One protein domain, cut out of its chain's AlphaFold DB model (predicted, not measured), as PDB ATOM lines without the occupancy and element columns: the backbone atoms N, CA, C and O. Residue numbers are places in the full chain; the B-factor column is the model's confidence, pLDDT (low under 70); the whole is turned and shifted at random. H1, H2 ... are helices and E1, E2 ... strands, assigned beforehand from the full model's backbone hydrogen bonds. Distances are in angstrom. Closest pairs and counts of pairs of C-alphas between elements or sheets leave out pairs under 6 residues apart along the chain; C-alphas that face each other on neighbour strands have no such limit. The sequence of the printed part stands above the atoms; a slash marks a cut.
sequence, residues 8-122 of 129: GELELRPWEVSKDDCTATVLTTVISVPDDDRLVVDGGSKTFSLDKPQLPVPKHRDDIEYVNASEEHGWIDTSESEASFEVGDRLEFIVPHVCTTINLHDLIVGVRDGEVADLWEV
ATOM      1  N   GLY A   8     184.817 -19.086  18.574       94.62
ATOM      2  CA  GLY A   8     185.968 -19.449  19.399       94.62
ATOM      3  C   GLY A   8     187.157 -19.947  18.570       94.62
ATOM      4  O   GLY A   8     188.297 -19.569  18.846       94.62
ATOM      5  N   GLU A   9     186.913 -20.756  17.537       94.25
ATOM      6  CA  GLU A   9     187.962 -21.175  16.601       94.25
ATOM      7  C   GLU A   9     188.491 -20.025  15.739       94.25
ATOM      8  O   GLU A   9     189.701 -19.949  15.525       94.25
ATOM      9  N   LEU A  10     187.603 -19.133  15.290       93.75
ATOM     10  CA  LEU A  10     187.926 -17.955  14.481       93.75
ATOM     11  C   LEU A  10     188.865 -16.978  15.213       93.75
ATOM     12  O   LEU A  10     189.786 -16.435  14.612       93.75
ATOM     13  N   GLU A  11     188.649 -16.763  16.512       93.50
ATOM     14  CA  GLU A  11     189.359 -15.731  17.283       93.50
ATOM     15  C   GLU A  11     190.580 -16.244  18.057       93.50
ATOM     16  O   GLU A  11     191.533 -15.500  18.289       93.50
ATOM     17  N   LEU A  12     190.540 -17.491  18.541       89.38
ATOM     18  CA  LEU A  12     191.471 -17.953  19.580       89.38
ATOM     19  C   LEU A  12     192.545 -18.913  19.067       89.38
ATOM     20  O   LEU A  12     193.450 -19.279  19.829       89.38
ATOM     21  N   ARG A  13     192.445 -19.394  17.823       87.94
ATOM     22  CA  ARG A  13     193.392 -20.384  17.304       87.94
ATOM     23  C   ARG A  13     194.664 -19.741  16.760       87.94
ATOM     24  O   ARG A  13     194.625 -18.672  16.171       87.94
ATOM     25  N   PRO A  14     195.825 -20.404  16.946       90.38
ATOM     26  CA  PRO A  14     197.102 -19.892  16.455       90.38
ATOM     27  C   PRO A  14     197.315 -20.128  14.948       90.38
ATOM     28  O   PRO A  14     198.390 -19.822  14.437       90.38
ATOM     29  N   TRP A  15     196.341 -20.715  14.251       89.62
ATOM     30  CA  TRP A  15     196.334 -20.909  12.801       89.62
ATOM     31  C   TRP A  15     195.157 -20.156  12.186       89.62
ATOM     32  O   TRP A  15     194.188 -19.849  12.874       89.62
ATOM     33  N   GLU A  16     195.254 -19.874  10.889       91.06
ATOM     34  CA  GLU A  16     194.217 -19.158  10.156       91.06
ATOM     35  C   GLU A  16     192.946 -20.006  10.045       91.06
ATOM     36  O   GLU A  16     192.980 -21.159   9.609       91.06
ATOM     37  N   VAL A  17     191.837 -19.416  10.476       93.88
ATOM     38  CA  VAL A  17     190.470 -19.887  10.268       93.88
ATOM     39  C   VAL A  17     189.733 -18.686   9.697       93.88
ATOM     40  O   VAL A  17     189.798 -17.599  10.265       93.88
ATOM     41  N   SER A  18     189.084 -18.848   8.554       95.00
ATOM     42  CA  SER A  18     188.271 -17.802   7.942       95.00
ATOM     43  C   SER A  18     186.799 -17.966   8.326       95.00
ATOM     44  O   SER A  18     186.378 -19.011   8.836       95.00
ATOM     45  N   LYS A  19     185.976 -16.951   8.029       96.62
ATOM     46  CA  LYS A  19     184.520 -17.103   8.131       96.62
ATOM     47  C   LYS A  19     184.046 -18.290   7.298       96.62
ATOM     48  O   LYS A  19     183.198 -19.028   7.787       96.62
ATOM     49  N   ASP A  20     184.605 -18.530   6.110       95.12
ATOM     50  CA  ASP A  20     184.214 -19.625   5.208       95.12
ATOM     51  C   ASP A  20     184.449 -21.018   5.801       95.12
ATOM     52  O   ASP A  20     183.636 -21.915   5.578       95.12
ATOM     53  N   ASP A  21     185.468 -21.171   6.647       95.88
ATOM     54  CA  ASP A  21     185.749 -22.424   7.358       95.88
ATOM     55  C   ASP A  21     184.718 -22.736   8.459       95.88
ATOM     56  O   ASP A  21     184.667 -23.862   8.963       95.88
ATOM     57  N   CYS A  22     183.894 -21.760   8.854       97.06
ATOM     58  CA  CYS A  22     182.835 -21.923   9.847       97.06
ATOM     59  C   CYS A  22     181.522 -22.367   9.191       97.06
ATOM     60  O   CYS A  22     180.794 -21.558   8.614       97.06
ATOM     61  N   THR A  23     181.206 -23.656   9.278       96.31
ATOM     62  CA  THR A  23     180.042 -24.278   8.627       96.31
ATOM     63  C   THR A  23     178.845 -24.475   9.559       96.31
ATOM     64  O   THR A  23     177.744 -24.709   9.069       96.31
ATOM     65  N   ALA A  24     179.017 -24.358  10.883       96.94
ATOM     66  CA  ALA A  24     177.887 -24.276  11.810       96.94
ATOM     67  C   ALA A  24     177.416 -22.829  11.969       96.94
ATOM     68  O   ALA A  24     178.070 -21.997  12.605       96.94
ATOM     69  N   THR A  25     176.242 -22.560  11.418       98.38
ATOM     70  CA  THR A  25     175.581 -21.261  11.460       98.38
ATOM     71  C   THR A  25     174.142 -21.395  11.950       98.38
ATOM     72  O   THR A  25     173.569 -22.486  12.006       98.38
ATOM     73  N   VAL A  26     173.554 -20.263  12.321       98.62
ATOM     74  CA  VAL A  26     172.120 -20.117  12.570       98.62
ATOM     75  C   VAL A  26     171.595 -19.025  11.651       98.62
ATOM     76  O   VAL A  26     172.139 -17.920  11.619       98.62
ATOM     77  N   LEU A  27     170.511 -19.333  10.942       98.56
ATOM     78  CA  LEU A  27     169.737 -18.366  10.178       98.56
ATOM     79  C   LEU A  27     168.648 -17.767  11.073       98.56
ATOM     80  O   LEU A  27     167.768 -18.491  11.535       98.56
ATOM     81  N   THR A  28     168.692 -16.459  11.287       98.81
ATOM     82  CA  THR A  28     167.689 -15.716  12.053       98.81
ATOM     83  C   THR A  28     166.844 -14.834  11.135       98.81
ATOM     84  O   THR A  28     167.142 -14.646   9.949       98.81
ATOM     85  N   THR A  29     165.745 -14.323  11.673       98.88
ATOM     86  CA  THR A  29     164.858 -13.350  11.036       98.88
ATOM     87  C   THR A  29     164.973 -12.018  11.756       98.88
ATOM     88  O   THR A  29     164.887 -11.976  12.983       98.88
ATOM     89  N   VAL A  30     165.084 -10.922  11.012       98.81
ATOM     90  CA  VAL A  30     164.866  -9.576  11.545       98.81
ATOM     91  C   VAL A  30     163.393  -9.451  11.935       98.81
ATOM     92  O   VAL A  30     162.503  -9.581  11.098       98.81
ATOM     93  N   ILE A  31     163.125  -9.207  13.215       98.75
ATOM     94  CA  ILE A  31     161.766  -9.103  13.775       98.75
ATOM     95  C   ILE A  31     161.416  -7.687  14.232       98.75
ATOM     96  O   ILE A  31     160.250  -7.398  14.499       98.75
ATOM     97  N   SER A  32     162.405  -6.798  14.319       98.56
ATOM     98  CA  SER A  32     162.197  -5.383  14.616       98.56
ATOM     99  C   SER A  32     163.347  -4.540  14.072       98.56
ATOM    100  O   SER A  32     164.508  -4.923  14.214       98.56
ATOM    101  N   VAL A  33     163.017  -3.379  13.508       98.06
ATOM    102  CA  VAL A  33     163.963  -2.335  13.083       98.06
ATOM    103  C   VAL A  33     163.524  -1.035  13.768       98.06
ATOM    104  O   VAL A  33     162.721  -0.289  13.210       98.06
ATOM    105  N   PRO A  34     163.886  -0.835  15.050       95.06
ATOM    106  CA  PRO A  34     163.402   0.301  15.830       95.06
ATOM    107  C   PRO A  34     164.024   1.640  15.414       95.06
ATOM    108  O   PRO A  34     163.352   2.658  15.561       95.06
ATOM    109  N   ASP A  35     165.264   1.625  14.920       93.31
ATOM    110  CA  ASP A  35     166.090   2.797  14.612       93.31
ATOM    111  C   ASP A  35     167.033   2.467  13.428       93.31
ATOM    112  O   ASP A  35     167.181   1.296  13.072       93.31
ATOM    113  N   ASP A  36     167.674   3.474  12.824       90.81
ATOM    114  CA  ASP A  36     168.540   3.289  11.639       90.81
ATOM    115  C   ASP A  36     169.863   2.554  11.953       90.81
ATOM    116  O   ASP A  36     170.467   1.937  11.077       90.81
ATOM    117  N   ASP A  37     170.318   2.597  13.208       96.19
ATOM    118  CA  ASP A  37     171.597   2.043  13.672       96.19
ATOM    119  C   ASP A  37     171.454   0.718  14.436       96.19
ATOM    120  O   ASP A  37     172.434   0.189  14.967       96.19
ATOM    121  N   ARG A  38     170.237   0.162  14.513       96.81
ATOM    122  CA  ARG A  38     169.990  -1.064  15.271       96.81
ATOM    123  C   ARG A  38     168.812  -1.866  14.752       96.81
ATOM    124  O   ARG A  38     167.713  -1.346  14.574       96.81
ATOM    125  N   LEU A  39     168.976  -3.186  14.727       97.88
ATOM    126  CA  LEU A  39     167.875  -4.128  14.526       97.88
ATOM    127  C   LEU A  39     167.851  -5.240  15.581       97.88
ATOM    128  O   LEU A  39     168.790  -5.421  16.359       97.88
ATOM    129  N   VAL A  40     166.740  -5.978  15.620       98.75
ATOM    130  CA  VAL A  40     166.539  -7.129  16.507       98.75
ATOM    131  C   VAL A  40     166.202  -8.368  15.688       98.75
ATOM    132  O   VAL A  40     165.292  -8.334  14.857       98.75
ATOM    133  N   VAL A  41     166.898  -9.470  15.965       98.88
ATOM    134  CA  VAL A  41     166.665 -10.788  15.364       98.88
ATOM    135  C   VAL A  41     166.053 -11.778  16.356       98.88
ATOM    136  O   VAL A  41     166.218 -11.626  17.566       98.88
ATOM    137  N   ASP A  42     165.388 -12.816  15.850       98.81
ATOM    138  CA  ASP A  42     164.742 -13.901  16.619       98.81
ATOM    139  C   ASP A  42     165.698 -14.988  17.158       98.81
ATOM    140  O   ASP A  42     165.270 -16.095  17.481       98.81
ATOM    141  N   GLY A  43     166.997 -14.689  17.260       98.62
ATOM    142  CA  GLY A  43     168.002 -15.608  17.792       98.62
ATOM    143  C   GLY A  43     168.698 -15.028  19.015       98.62
ATOM    144  O   GLY A  43     169.553 -14.163  18.867       98.62
ATOM    145  N   GLY A  44     168.349 -15.515  20.208       98.62
ATOM    146  CA  GLY A  44     168.980 -15.158  21.487       98.62
ATOM    147  C   GLY A  44     169.768 -16.314  22.121       98.62
ATOM    148  O   GLY A  44     170.225 -17.231  21.438       98.62
ATOM    149  N   SER A  45     169.920 -16.320  23.449       98.44
ATOM    150  CA  SER A  45     170.674 -17.362  24.168       98.44
ATOM    151  C   SER A  45     170.067 -18.765  24.068       98.44
ATOM    152  O   SER A  45     170.804 -19.745  24.090       98.44
ATOM    153  N   LYS A  46     168.751 -18.907  23.883       98.38
ATOM    154  CA  LYS A  46     168.122 -20.219  23.633       98.38
ATOM    155  C   LYS A  46     168.386 -20.759  22.232       98.38
ATOM    156  O   LYS A  46     168.135 -21.932  21.978       98.38
ATOM    157  N   THR A  47     168.913 -19.914  21.354       98.50
ATOM    158  CA  THR A  47     169.392 -20.294  20.029       98.50
ATOM    159  C   THR A  47     170.909 -20.492  20.059       98.50
ATOM    160  O   THR A  47     171.402 -21.558  19.724       98.50
ATOM    161  N   PHE A  48     171.675 -19.519  20.549       98.50
ATOM    162  CA  PHE A  48     173.142 -19.523  20.459       98.50
ATOM    163  C   PHE A  48     173.881 -20.076  21.689       98.50
ATOM    164  O   PHE A  48     175.109 -20.073  21.715       98.50
ATOM    165  N   SER A  49     173.164 -20.514  22.728       97.12
ATOM    166  CA  SER A  49     173.660 -20.839  24.078       97.12
ATOM    167  C   SER A  49     174.267 -19.665  24.846       97.12
ATOM    168  O   SER A  49     173.923 -19.473  26.011       97.12
ATOM    169  N   LEU A  50     175.174 -18.903  24.227       96.56
ATOM    170  CA  LEU A  50     175.923 -17.799  24.840       96.56
ATOM    171  C   LEU A  50     176.589 -18.203  26.170       96.56
ATOM    172  O   LEU A  50     176.642 -17.432  27.124       96.56
ATOM    173  N   ASP A  51     177.108 -19.437  26.246       96.31
ATOM    174  CA  ASP A  51     177.845 -19.943  27.416       96.31
ATOM    175  C   ASP A  51     179.282 -19.400  27.504       96.31
ATOM    176  O   ASP A  51     180.011 -19.683  28.460       96.31
ATOM    177  N   LYS A  52     179.699 -18.639  26.489       94.06
ATOM    178  CA  LYS A  52     181.015 -18.022  26.341       94.06
ATOM    179  C   LYS A  52     180.878 -16.510  26.132       94.06
ATOM    180  O   LYS A  52     179.808 -16.063  25.729       94.06
ATOM    181  N   PRO A  53     181.946 -15.727  26.379       94.38
ATOM    182  CA  PRO A  53     181.949 -14.291  26.098       94.38
ATOM    183  C   PRO A  53     181.795 -13.943  24.611       94.38
ATOM    184  O   PRO A  53     181.339 -12.847  24.306       94.38
ATOM    185  N   GLN A  54     182.189 -14.846  23.705       96.00
ATOM    186  CA  GLN A  54     182.009 -14.680  22.263       96.00
ATOM    187  C   GLN A  54     180.529 -14.517  21.908       96.00
ATOM    188  O   GLN A  54     179.677 -15.261  22.399       96.00
ATOM    189  N   LEU A  55     180.242 -13.579  21.009       98.00
ATOM    190  CA  LEU A  55     178.919 -13.373  20.428       98.00
ATOM    191  C   LEU A  55     178.851 -13.981  19.020       98.00
ATOM    192  O   LEU A  55     179.891 -14.280  18.434       98.00
ATOM    193  N   PRO A  56     177.644 -14.225  18.477       98.56
ATOM    194  CA  PRO A  56     177.495 -14.702  17.109       98.56
ATOM    195  C   PRO A  56     178.114 -13.713  16.114       98.56
ATOM    196  O   PRO A  56     177.926 -12.509  16.239       98.56
ATOM    197  N   VAL A  57     178.819 -14.204  15.097       98.50
ATOM    198  CA  VAL A  57     179.465 -13.333  14.097       98.50
ATOM    199  C   VAL A  57     178.693 -13.403  12.779       98.50
ATOM    200  O   VAL A  57     178.457 -14.514  12.300       98.50
ATOM    201  N   PRO A  58     178.310 -12.274  12.151       98.44
ATOM    202  CA  PRO A  58     177.650 -12.294  10.848       98.44
ATOM    203  C   PRO A  58     178.506 -13.018   9.805       98.44
ATOM    204  O   PRO A  58     179.673 -12.680   9.579       98.44
ATOM    205  N   LYS A  59     177.928 -14.036   9.164       98.12
ATOM    206  CA  LYS A  59     178.648 -14.940   8.261       98.12
ATOM    207  C   LYS A  59     179.075 -14.251   6.963       98.12
ATOM    208  O   LYS A  59     180.202 -14.443   6.525       98.12
ATOM    209  N   HIS A  60     178.185 -13.448   6.377       96.88
ATOM    210  CA  HIS A  60     178.354 -12.864   5.034       96.88
ATOM    211  C   HIS A  60     178.519 -11.343   5.042       96.88
ATOM    212  O   HIS A  60     178.384 -10.702   4.003       96.88
ATOM    213  N   ARG A  61     178.727 -10.753   6.222       96.88
ATOM    214  CA  ARG A  61     178.777  -9.302   6.416       96.88
ATOM    215  C   ARG A  61     179.870  -8.921   7.400       96.88
ATOM    216  O   ARG A  61     180.088  -9.635   8.378       96.88
ATOM    217  N   ASP A  62     180.510  -7.792   7.133       97.12
ATOM    218  CA  ASP A  62     181.547  -7.185   7.978       97.12
ATOM    219  C   ASP A  62     181.151  -5.777   8.458       97.12
ATOM    220  O   ASP A  62     181.911  -5.134   9.170       97.12
ATOM    221  N   ASP A  63     179.968  -5.302   8.063       97.88
ATOM    222  CA  ASP A  63     179.436  -3.955   8.307       97.88
ATOM    223  C   ASP A  63     178.293  -3.924   9.338       97.88
ATOM    224  O   ASP A  63     177.638  -2.903   9.525       97.88
ATOM    225  N   ILE A  64     178.030  -5.057   9.991       98.44
ATOM    226  CA  ILE A  64     177.078  -5.185  11.097       98.44
ATOM    227  C   ILE A  64     177.713  -6.009  12.216       98.44
ATOM    228  O   ILE A  64     178.593  -6.833  11.958       98.44
ATOM    229  N   GLU A  65     177.238  -5.849  13.449       98.50
ATOM    230  CA  GLU A  65     177.771  -6.569  14.610       98.50
ATOM    231  C   GLU A  65     176.649  -7.092  15.508       98.50
ATOM    232  O   GLU A  65     175.695  -6.382  15.810       98.50
ATOM    233  N   TYR A  66     176.749  -8.339  15.976       98.69
ATOM    234  CA  TYR A  66     175.864  -8.838  17.028       98.69
ATOM    235  C   TYR A  66     176.390  -8.350  18.381       98.69
ATOM    236  O   TYR A  66     177.426  -8.818  18.845       98.69
ATOM    237  N   VAL A  67     175.660  -7.457  19.050       98.31
ATOM    238  CA  VAL A  67     176.177  -6.738  20.230       98.31
ATOM    239  C   VAL A  67     175.560  -7.171  21.555       98.31
ATOM    240  O   VAL A  67     176.150  -6.952  22.613       98.31
ATOM    241  N   ASN A  68     174.364  -7.768  21.551       97.75
ATOM    242  CA  ASN A  68     173.713  -8.199  22.791       97.75
ATOM    243  C   ASN A  68     172.610  -9.235  22.551       97.75
ATOM    244  O   ASN A  68     172.114  -9.382  21.438       97.75
ATOM    245  N   ALA A  69     172.173  -9.927  23.603       98.19
ATOM    246  CA  ALA A  69     171.082 -10.886  23.533       98.19
ATOM    247  C   ALA A  69     170.239 -10.946  24.813       98.19
ATOM    248  O   ALA A  69     170.704 -10.702  25.924       98.19
ATOM    249  N   SER A  70     169.001 -11.384  24.635       98.25
ATOM    250  CA  SER A  70     168.121 -11.923  25.665       98.25
ATOM    251  C   SER A  70     167.961 -13.424  25.406       98.25
ATOM    252  O   SER A  70     168.746 -14.016  24.668       98.25
ATOM    253  N   GLU A  71     166.939 -14.057  25.981       98.50
ATOM    254  CA  GLU A  71     166.677 -15.475  25.722       98.50
ATOM    255  C   GLU A  71     166.311 -15.763  24.259       98.50
ATOM    256  O   GLU A  71     166.856 -16.696  23.677       98.50
ATOM    257  N   GLU A  72     165.435 -14.949  23.666       98.56
ATOM    258  CA  GLU A  72     164.862 -15.186  22.325       98.56
ATOM    259  C   GLU A  72     165.253 -14.110  21.301       98.56
ATOM    260  O   GLU A  72     164.950 -14.242  20.124       98.56
ATOM    261  N   HIS A  73     165.888 -13.017  21.743       98.69
ATOM    262  CA  HIS A  73     166.180 -11.865  20.884       98.69
ATOM    263  C   HIS A  73     167.670 -11.551  20.872       98.69
ATOM    264  O   HIS A  73     168.290 -11.536  21.939       98.69
ATOM    265  N   GLY A  74     168.199 -11.225  19.695       98.62
ATOM    266  CA  GLY A  74     169.542 -10.688  19.492       98.62
ATOM    267  C   GLY A  74     169.496  -9.255  18.981       98.62
ATOM    268  O   GLY A  74     168.658  -8.937  18.145       98.62
ATOM    269  N   TRP A  75     170.373  -8.389  19.479       98.69
ATOM    270  CA  TRP A  75     170.530  -7.010  19.018       98.69
ATOM    271  C   TRP A  75     171.725  -6.919  18.092       98.69
ATOM    272  O   TRP A  75     172.822  -7.348  18.457       98.69
ATOM    273  N   ILE A  76     171.493  -6.327  16.929       98.62
ATOM    274  CA  ILE A  76     172.506  -6.108  15.911       98.62
ATOM    275  C   ILE A  76     172.727  -4.603  15.787       98.62
ATOM    276  O   ILE A  76     171.758  -3.859  15.625       98.62
ATOM    277  N   ASP A  77     173.979  -4.182  15.896       98.44
ATOM    278  CA  ASP A  77     174.436  -2.842  15.546       98.44
ATOM    279  C   ASP A  77     174.609  -2.771  14.026       98.44
ATOM    280  O   ASP A  77     175.249  -3.637  13.417       98.44
ATOM    281  N   THR A  78     173.975  -1.774  13.421       98.25
ATOM    282  CA  THR A  78     174.007  -1.516  11.979       98.25
ATOM    283  C   THR A  78     174.522  -0.118  11.658       98.25
ATOM    284  O   THR A  78     174.363   0.333  10.529       98.25
ATOM    285  N   SER A  79     175.144   0.572  12.621       97.19
ATOM    286  CA  SER A  79     175.634   1.950  12.472       97.19
ATOM    287  C   SER A  79     176.662   2.135  11.349       97.19
ATOM    288  O   SER A  79     176.725   3.210  10.757       97.19
ATOM    289  N   GLU A  80     177.422   1.088  11.021       97.44
ATOM    290  CA  GLU A  80     178.417   1.074   9.936       97.44
ATOM    291  C   GLU A  80     177.854   0.530   8.603       97.44
ATOM    292  O   GLU A  80     178.562   0.494   7.594       97.44
ATOM    293  N   SER A  81     176.588   0.101   8.572       97.00
ATOM    294  CA  SER A  81     175.939  -0.432   7.373       97.00
ATOM    295  C   SER A  81     175.179   0.661   6.628       97.00
ATOM    296  O   SER A  81     174.223   1.239   7.131       97.00
ATOM    297  N   GLU A  82     175.507   0.841   5.351       95.00
ATOM    298  CA  GLU A  82     174.758   1.712   4.427       95.00
ATOM    299  C   GLU A  82     173.466   1.050   3.899       95.00
ATOM    300  O   GLU A  82     172.679   1.670   3.181       95.00
ATOM    301  N   ALA A  83     173.256  -0.239   4.190       92.19
ATOM    302  CA  ALA A  83     172.059  -0.961   3.774       92.19
ATOM    303  C   ALA A  83     170.869  -0.659   4.693       92.19
ATOM    304  O   ALA A  83     171.002  -0.623   5.913       92.19
ATOM    305  N   SER A  84     169.681  -0.546   4.097       92.62
ATOM    306  CA  SER A  84     168.412  -0.562   4.825       92.62
ATOM    307  C   SER A  84     167.988  -1.999   5.130       92.62
ATOM    308  O   SER A  84     168.070  -2.850   4.241       92.62
ATOM    309  N   PHE A  85     167.470  -2.238   6.333       96.81
ATOM    310  CA  PHE A  85     166.917  -3.529   6.745       96.81
ATOM    311  C   PHE A  85     165.403  -3.451   6.930       96.81
ATOM    312  O   PHE A  85     164.870  -2.433   7.377       96.81
ATOM    313  N   GLU A  86     164.715  -4.548   6.640       97.69
ATOM    314  CA  GLU A  86     163.275  -4.692   6.822       97.69
ATOM    315  C   GLU A  86     162.943  -5.863   7.757       97.69
ATOM    316  O   GLU A  86     163.663  -6.857   7.869       97.69
ATOM    317  N   VAL A  87     161.797  -5.768   8.438       98.62
ATOM    318  CA  VAL A  87     161.249  -6.910   9.179       98.62
ATOM    319  C   VAL A  87     160.963  -8.048   8.197       98.62
ATOM    320  O   VAL A  87     160.214  -7.874   7.238       98.62
ATOM    321  N   GLY A  88     161.519  -9.225   8.476       98.62
ATOM    322  CA  GLY A  88     161.467 -10.401   7.609       98.62
ATOM    323  C   GLY A  88     162.795 -10.734   6.926       98.62
ATOM    324  O   GLY A  88     162.952 -11.875   6.480       98.62
ATOM    325  N   ASP A  89     163.752  -9.801   6.897       98.44
ATOM    326  CA  ASP A  89     165.091 -10.060   6.367       98.44
ATOM    327  C   ASP A  89     165.783 -11.201   7.115       98.44
ATOM    328  O   ASP A  89     165.541 -11.455   8.298       98.44
ATOM    329  N   ARG A  90     166.658 -11.915   6.405       98.31
ATOM    330  CA  ARG A  90     167.383 -13.072   6.933       98.31
ATOM    331  C   ARG A  90     168.845 -12.734   7.145       98.31
ATOM    332  O   ARG A  90     169.516 -12.283   6.220       98.31
ATOM    333  N   LEU A  91     169.340 -13.017   8.345       98.50
ATOM    334  CA  LEU A  91     170.742 -12.844   8.707       98.50
ATOM    335  C   LEU A  91     171.296 -14.173   9.215       98.50
ATOM    336  O   LEU A  91     170.668 -14.862  10.016       98.50
ATOM    337  N   GLU A  92     172.468 -14.551   8.718       98.56
ATOM    338  CA  GLU A  92     173.133 -15.794   9.091       98.56
ATOM    339  C   GLU A  92     174.345 -15.494   9.969       98.56
ATOM    340  O   GLU A  92     175.184 -14.659   9.622       98.56
ATOM    341  N   PHE A  93     174.442 -16.194  11.097       98.81
ATOM    342  CA  PHE A  93     175.494 -15.986  12.083       98.81
ATOM    343  C   PHE A  93     176.274 -17.267  12.341       98.81
ATOM    344  O   PHE A  93     175.689 -18.329  12.561       98.81
ATOM    345  N   ILE A  94     177.598 -17.151  12.374       98.69
ATOM    346  CA  ILE A  94     178.502 -18.168  12.908       98.69
ATOM    347  C   ILE A  94     178.235 -18.289  14.406       98.69
ATOM    348  O   ILE A  94     178.177 -17.288  15.124       98.69
ATOM    349  N   VAL A  95     178.064 -19.522  14.880       98.50
ATOM    350  CA  VAL A  95     177.725 -19.778  16.282       98.50
ATOM    351  C   VAL A  95     178.920 -19.494  17.202       98.50
ATOM    352  O   VAL A  95     180.053 -19.787  16.821       98.50
ATOM    353  N   PRO A  96     178.710 -18.982  18.429       97.62
ATOM    354  CA  PRO A  96     179.811 -18.667  19.344       97.62
ATOM    355  C   PRO A  96     180.621 -19.889  19.776       97.62
ATOM    356  O   PRO A  96     181.848 -19.858  19.843       97.62
ATOM    357  N   HIS A  97     179.903 -20.967  20.093       97.38
ATOM    358  CA  HIS A  97     180.452 -22.223  20.579       97.38
ATOM    359  C   HIS A  97     179.587 -23.371  20.059       97.38
ATOM    360  O   HIS A  97     178.425 -23.538  20.445       97.38
ATOM    361  N   VAL A  98     180.147 -24.175  19.155       97.62
ATOM    362  CA  VAL A  98     179.357 -25.153  18.397       97.62
ATOM    363  C   VAL A  98     178.775 -26.257  19.282       97.62
ATOM    364  O   VAL A  98     177.650 -26.705  19.066       97.62
ATOM    365  N   CYS A  99     179.511 -26.690  20.308       96.50
ATOM    366  CA  CYS A  99     179.125 -27.846  21.118       96.50
ATOM    367  C   CYS A  99     177.840 -27.589  21.915       96.50
ATOM    368  O   CYS A  99     176.945 -28.433  21.955       96.50
ATOM    369  N   THR A 100     177.750 -26.426  22.556       96.88
ATOM    370  CA  THR A 100     176.588 -26.036  23.362       96.88
ATOM    371  C   THR A 100     175.424 -25.608  22.483       96.88
ATOM    372  O   THR A 100     174.296 -25.997  22.772       96.88
ATOM    373  N   THR A 101     175.697 -24.926  21.368       98.00
ATOM    374  CA  THR A 101     174.670 -24.549  20.388       98.00
ATOM    375  C   THR A 101     173.962 -25.778  19.812       98.00
ATOM    376  O   THR A 101     172.737 -25.862  19.872       98.00
ATOM    377  N   ILE A 102     174.698 -26.792  19.336       97.62
ATOM    378  CA  ILE A 102     174.090 -28.034  18.818       97.62
ATOM    379  C   ILE A 102     173.245 -28.734  19.894       97.62
ATOM    380  O   ILE A 102     172.186 -29.274  19.595       97.62
ATOM    381  N   ASN A 103     173.658 -28.692  21.164       97.81
ATOM    382  CA  ASN A 103     172.904 -29.316  22.253       97.81
ATOM    383  C   ASN A 103     171.546 -28.634  22.552       97.81
ATOM    384  O   ASN A 103     170.729 -29.204  23.282       97.81
ATOM    385  N   LEU A 104     171.281 -27.449  21.997       98.06
ATOM    386  CA  LEU A 104     169.981 -26.775  22.088       98.06
ATOM    387  C   LEU A 104     169.006 -27.178  20.974       98.06
ATOM    388  O   LEU A 104     167.804 -26.986  21.138       98.06
ATOM    389  N   HIS A 105     169.486 -27.789  19.889       98.38
ATOM    390  CA  HIS A 105     168.689 -28.052  18.691       98.38
ATOM    391  C   HIS A 105     168.425 -29.547  18.500       98.38
ATOM    392  O   HIS A 105     169.327 -30.370  18.640       98.38
ATOM    393  N   ASP A 106     167.185 -29.914  18.166       98.31
ATOM    394  CA  ASP A 106     166.818 -31.304  17.852       98.31
ATOM    395  C   ASP A 106     167.286 -31.735  16.447       98.31
ATOM    396  O   ASP A 106     167.523 -32.922  16.213       98.31
ATOM    397  N   LEU A 107     167.439 -30.780  15.522       98.00
ATOM    398  CA  LEU A 107     167.803 -31.008  14.123       98.00
ATOM    399  C   LEU A 107     168.953 -30.094  13.688       98.00
ATOM    400  O   LEU A 107     169.030 -28.941  14.105       98.00
ATOM    401  N   ILE A 108     169.788 -30.600  12.783       97.94
ATOM    402  CA  ILE A 108     170.727 -29.815  11.979       97.94
ATOM    403  C   ILE A 108     170.233 -29.852  10.532       97.94
ATOM    404  O   ILE A 108     169.991 -30.926   9.980       97.94
ATOM    405  N   VAL A 109     170.080 -28.678   9.921       98.31
ATOM    406  CA  VAL A 109     169.666 -28.545   8.518       98.31
ATOM    407  C   VAL A 109     170.909 -28.581   7.633       98.31
ATOM    408  O   VAL A 109     171.741 -27.681   7.690       98.31
ATOM    409  N   GLY A 110     171.050 -29.630   6.824       97.81
ATOM    410  CA  GLY A 110     172.138 -29.756   5.860       97.81
ATOM    411  C   GLY A 110     171.817 -28.978   4.588       97.81
ATOM    412  O   GLY A 110     170.849 -29.301   3.901       97.81
ATOM    413  N   VAL A 111     172.637 -27.981   4.255       97.38
ATOM    414  CA  VAL A 111     172.463 -27.137   3.065       97.38
ATOM    415  C   VAL A 111     173.558 -27.437   2.043       97.38
ATOM    416  O   VAL A 111     174.732 -27.569   2.393       97.38
ATOM    417  N   ARG A 112     173.181 -27.548   0.768       96.62
ATOM    418  CA  ARG A 112     174.103 -27.677  -0.366       96.62
ATOM    419  C   ARG A 112     173.604 -26.810  -1.512       96.62
ATOM    420  O   ARG A 112     172.427 -26.858  -1.839       96.62
ATOM    421  N   ASP A 113     174.500 -26.020  -2.098       95.50
ATOM    422  CA  ASP A 113     174.195 -25.138  -3.234       95.50
ATOM    423  C   ASP A 113     172.998 -24.193  -2.981       95.50
ATOM    424  O   ASP A 113     172.240 -23.864  -3.886       95.50
ATOM    425  N   GLY A 114     172.826 -23.757  -1.725       92.88
ATOM    426  CA  GLY A 114     171.729 -22.878  -1.303       92.88
ATOM    427  C   GLY A 114     170.390 -23.582  -1.054       92.88
ATOM    428  O   GLY A 114     169.424 -22.920  -0.681       92.88
ATOM    429  N   GLU A 115     170.322 -24.906  -1.206       96.69
ATOM    430  CA  GLU A 115     169.109 -25.698  -0.995       96.69
ATOM    431  C   GLU A 115     169.254 -26.660   0.191       96.69
ATOM    432  O   GLU A 115     170.339 -27.166   0.494       96.69
ATOM    433  N   VAL A 116     168.140 -26.940   0.873       97.94
ATOM    434  CA  VAL A 116     168.105 -27.962   1.928       97.94
ATOM    435  C   VAL A 116     168.279 -29.332   1.282       97.94
ATOM    436  O   VAL A 116     167.416 -29.794   0.537       97.94
ATOM    437  N   ALA A 117     169.394 -29.984   1.591       98.06
ATOM    438  CA  ALA A 117     169.744 -31.298   1.070       98.06
ATOM    439  C   ALA A 117     169.408 -32.425   2.055       98.06
ATOM    440  O   ALA A 117     169.166 -33.550   1.623       98.06
ATOM    441  N   ASP A 118     169.424 -32.143   3.362       97.62
ATOM    442  CA  ASP A 118     169.240 -33.164   4.394       97.62
ATOM    443  C   ASP A 118     168.779 -32.573   5.737       97.62
ATOM    444  O   ASP A 118     168.945 -31.379   6.000       97.62
ATOM    445  N   LEU A 119     168.236 -33.426   6.607       98.00
ATOM    446  CA  LEU A 119     167.874 -33.092   7.987       98.00
ATOM    447  C   LEU A 119     168.448 -34.153   8.924       98.00
ATOM    448  O   LEU A 119     168.037 -35.313   8.894       98.00
ATOM    449  N   TRP A 120     169.391 -33.758   9.775       97.81
ATOM    450  CA  TRP A 120     170.052 -34.675  10.700       97.81
ATOM    451  C   TRP A 120     169.512 -34.514  12.114       97.81
ATOM    452  O   TRP A 120     169.580 -33.433  12.695       97.81
ATOM    453  N   GLU A 121     169.027 -35.606  12.698       98.38
ATOM    454  CA  GLU A 121     168.633 -35.636  14.106       98.38
ATOM    455  C   GLU A 121     169.850 -35.577  15.033       98.38
ATOM    456  O   GLU A 121     170.774 -36.392  14.941       98.38
ATOM    457  N   VAL A 122     169.814 -34.675  16.015       97.88
ATOM    458  CA  VAL A 122     170.794 -34.631  17.108       97.88
ATOM    459  C   VAL A 122     170.396 -35.669  18.162       97.88
ATOM    460  O   VAL A 122     169.935 -35.359  19.258       97.88
TER     461      VAL A 122
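This is residues 8 to 122 of the 129 residues of the protein "Putative amino acid aldolase or racemase" of Halolamina pelagica (UniProt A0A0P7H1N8). A five-strand antiparallel sheet, E3 E4 E2 E1 E5, is curled like part of a barrel, and residues 49 to 64 span from near its edge strand E5 to its other edge strand E3. H2 is on this sheet, H3 meets H2 near one end, and beyond H3 the two-strand hairpin of E6 and E7 makes a separate small sheet, while H1 lies off to another side. The printed part has 115 residues, with three short named helices and seven named strands in the order H1 E1 E2 H2 E3 E4 E5 H3 E6 E7. The class is mixed, helices and strands, with under half of the residues, 56, in named elements. The whole is compact, with a radius of gyration of the C-alphas of 14.2 A and spans of 37 by 33 by 29 A.

H1 is residues 8 to 12, with C-alpha 8 at (185.968, -19.449, 19.399). E1, residues 25 to 35, is 26.1 A long and bends by 63 degrees at residue 32. E2 is residues 38 to 41, H2 residues 45 to 48, E3 residues 65 to 69 and E4 residues 74 to 77. E5, residues 90 to 94, is 13.6 A long and begins at C-alpha (167.383, -13.072, 6.933). H3 is residues 98 to 102. E6, residues 107 to 112, is 16.1 A long, and E7, residues 115 to 121, is 18.1 A long and ends at C-alpha (168.633, -35.636, 14.106).

The larger sheet is strongly twisted. E1 pairs with E5 over residues 25 to 29, N 28 to O 91 at 2.8 A, and with E2 over residues 30 to 35, N 40 to O 32 at 2.8 A. E4 is the neighbour of E2, N 41 to O 74 at 2.9 A, and of E3, N 75 to O 68 at 2.8 A. Residues 57 to 58 pair antiparallel with residues 93 to 94 of E5. E2, H2 and E3 form a split strand-helix-strand unit, two strands running the same way with E4 between them, and its crossover is right-handed. H2 is on the sheet at a height of 7.6 A. H2 and H3 only just touch, with 3 pairs of C-alphas within 8 A; the closest, of Phe 48 and Thr 101, are 5.3 A apart. In the hairpin of E6 and E7, N 110 and O 118 are 2.9 A apart; both strands are apart from E5. H1 is apart from H3. In H1 and H3 every O i to N i+4 pair is within hydrogen-bond range; H2 is too short for one.

The C-alphas farthest apart, of Pro 14 and Pro 34, are 39.3 A apart. The printed part has no cut. The links H1 to E1, H2 to E3 and E4 to E5 are long. No printed residue is under 70 in pLDDT.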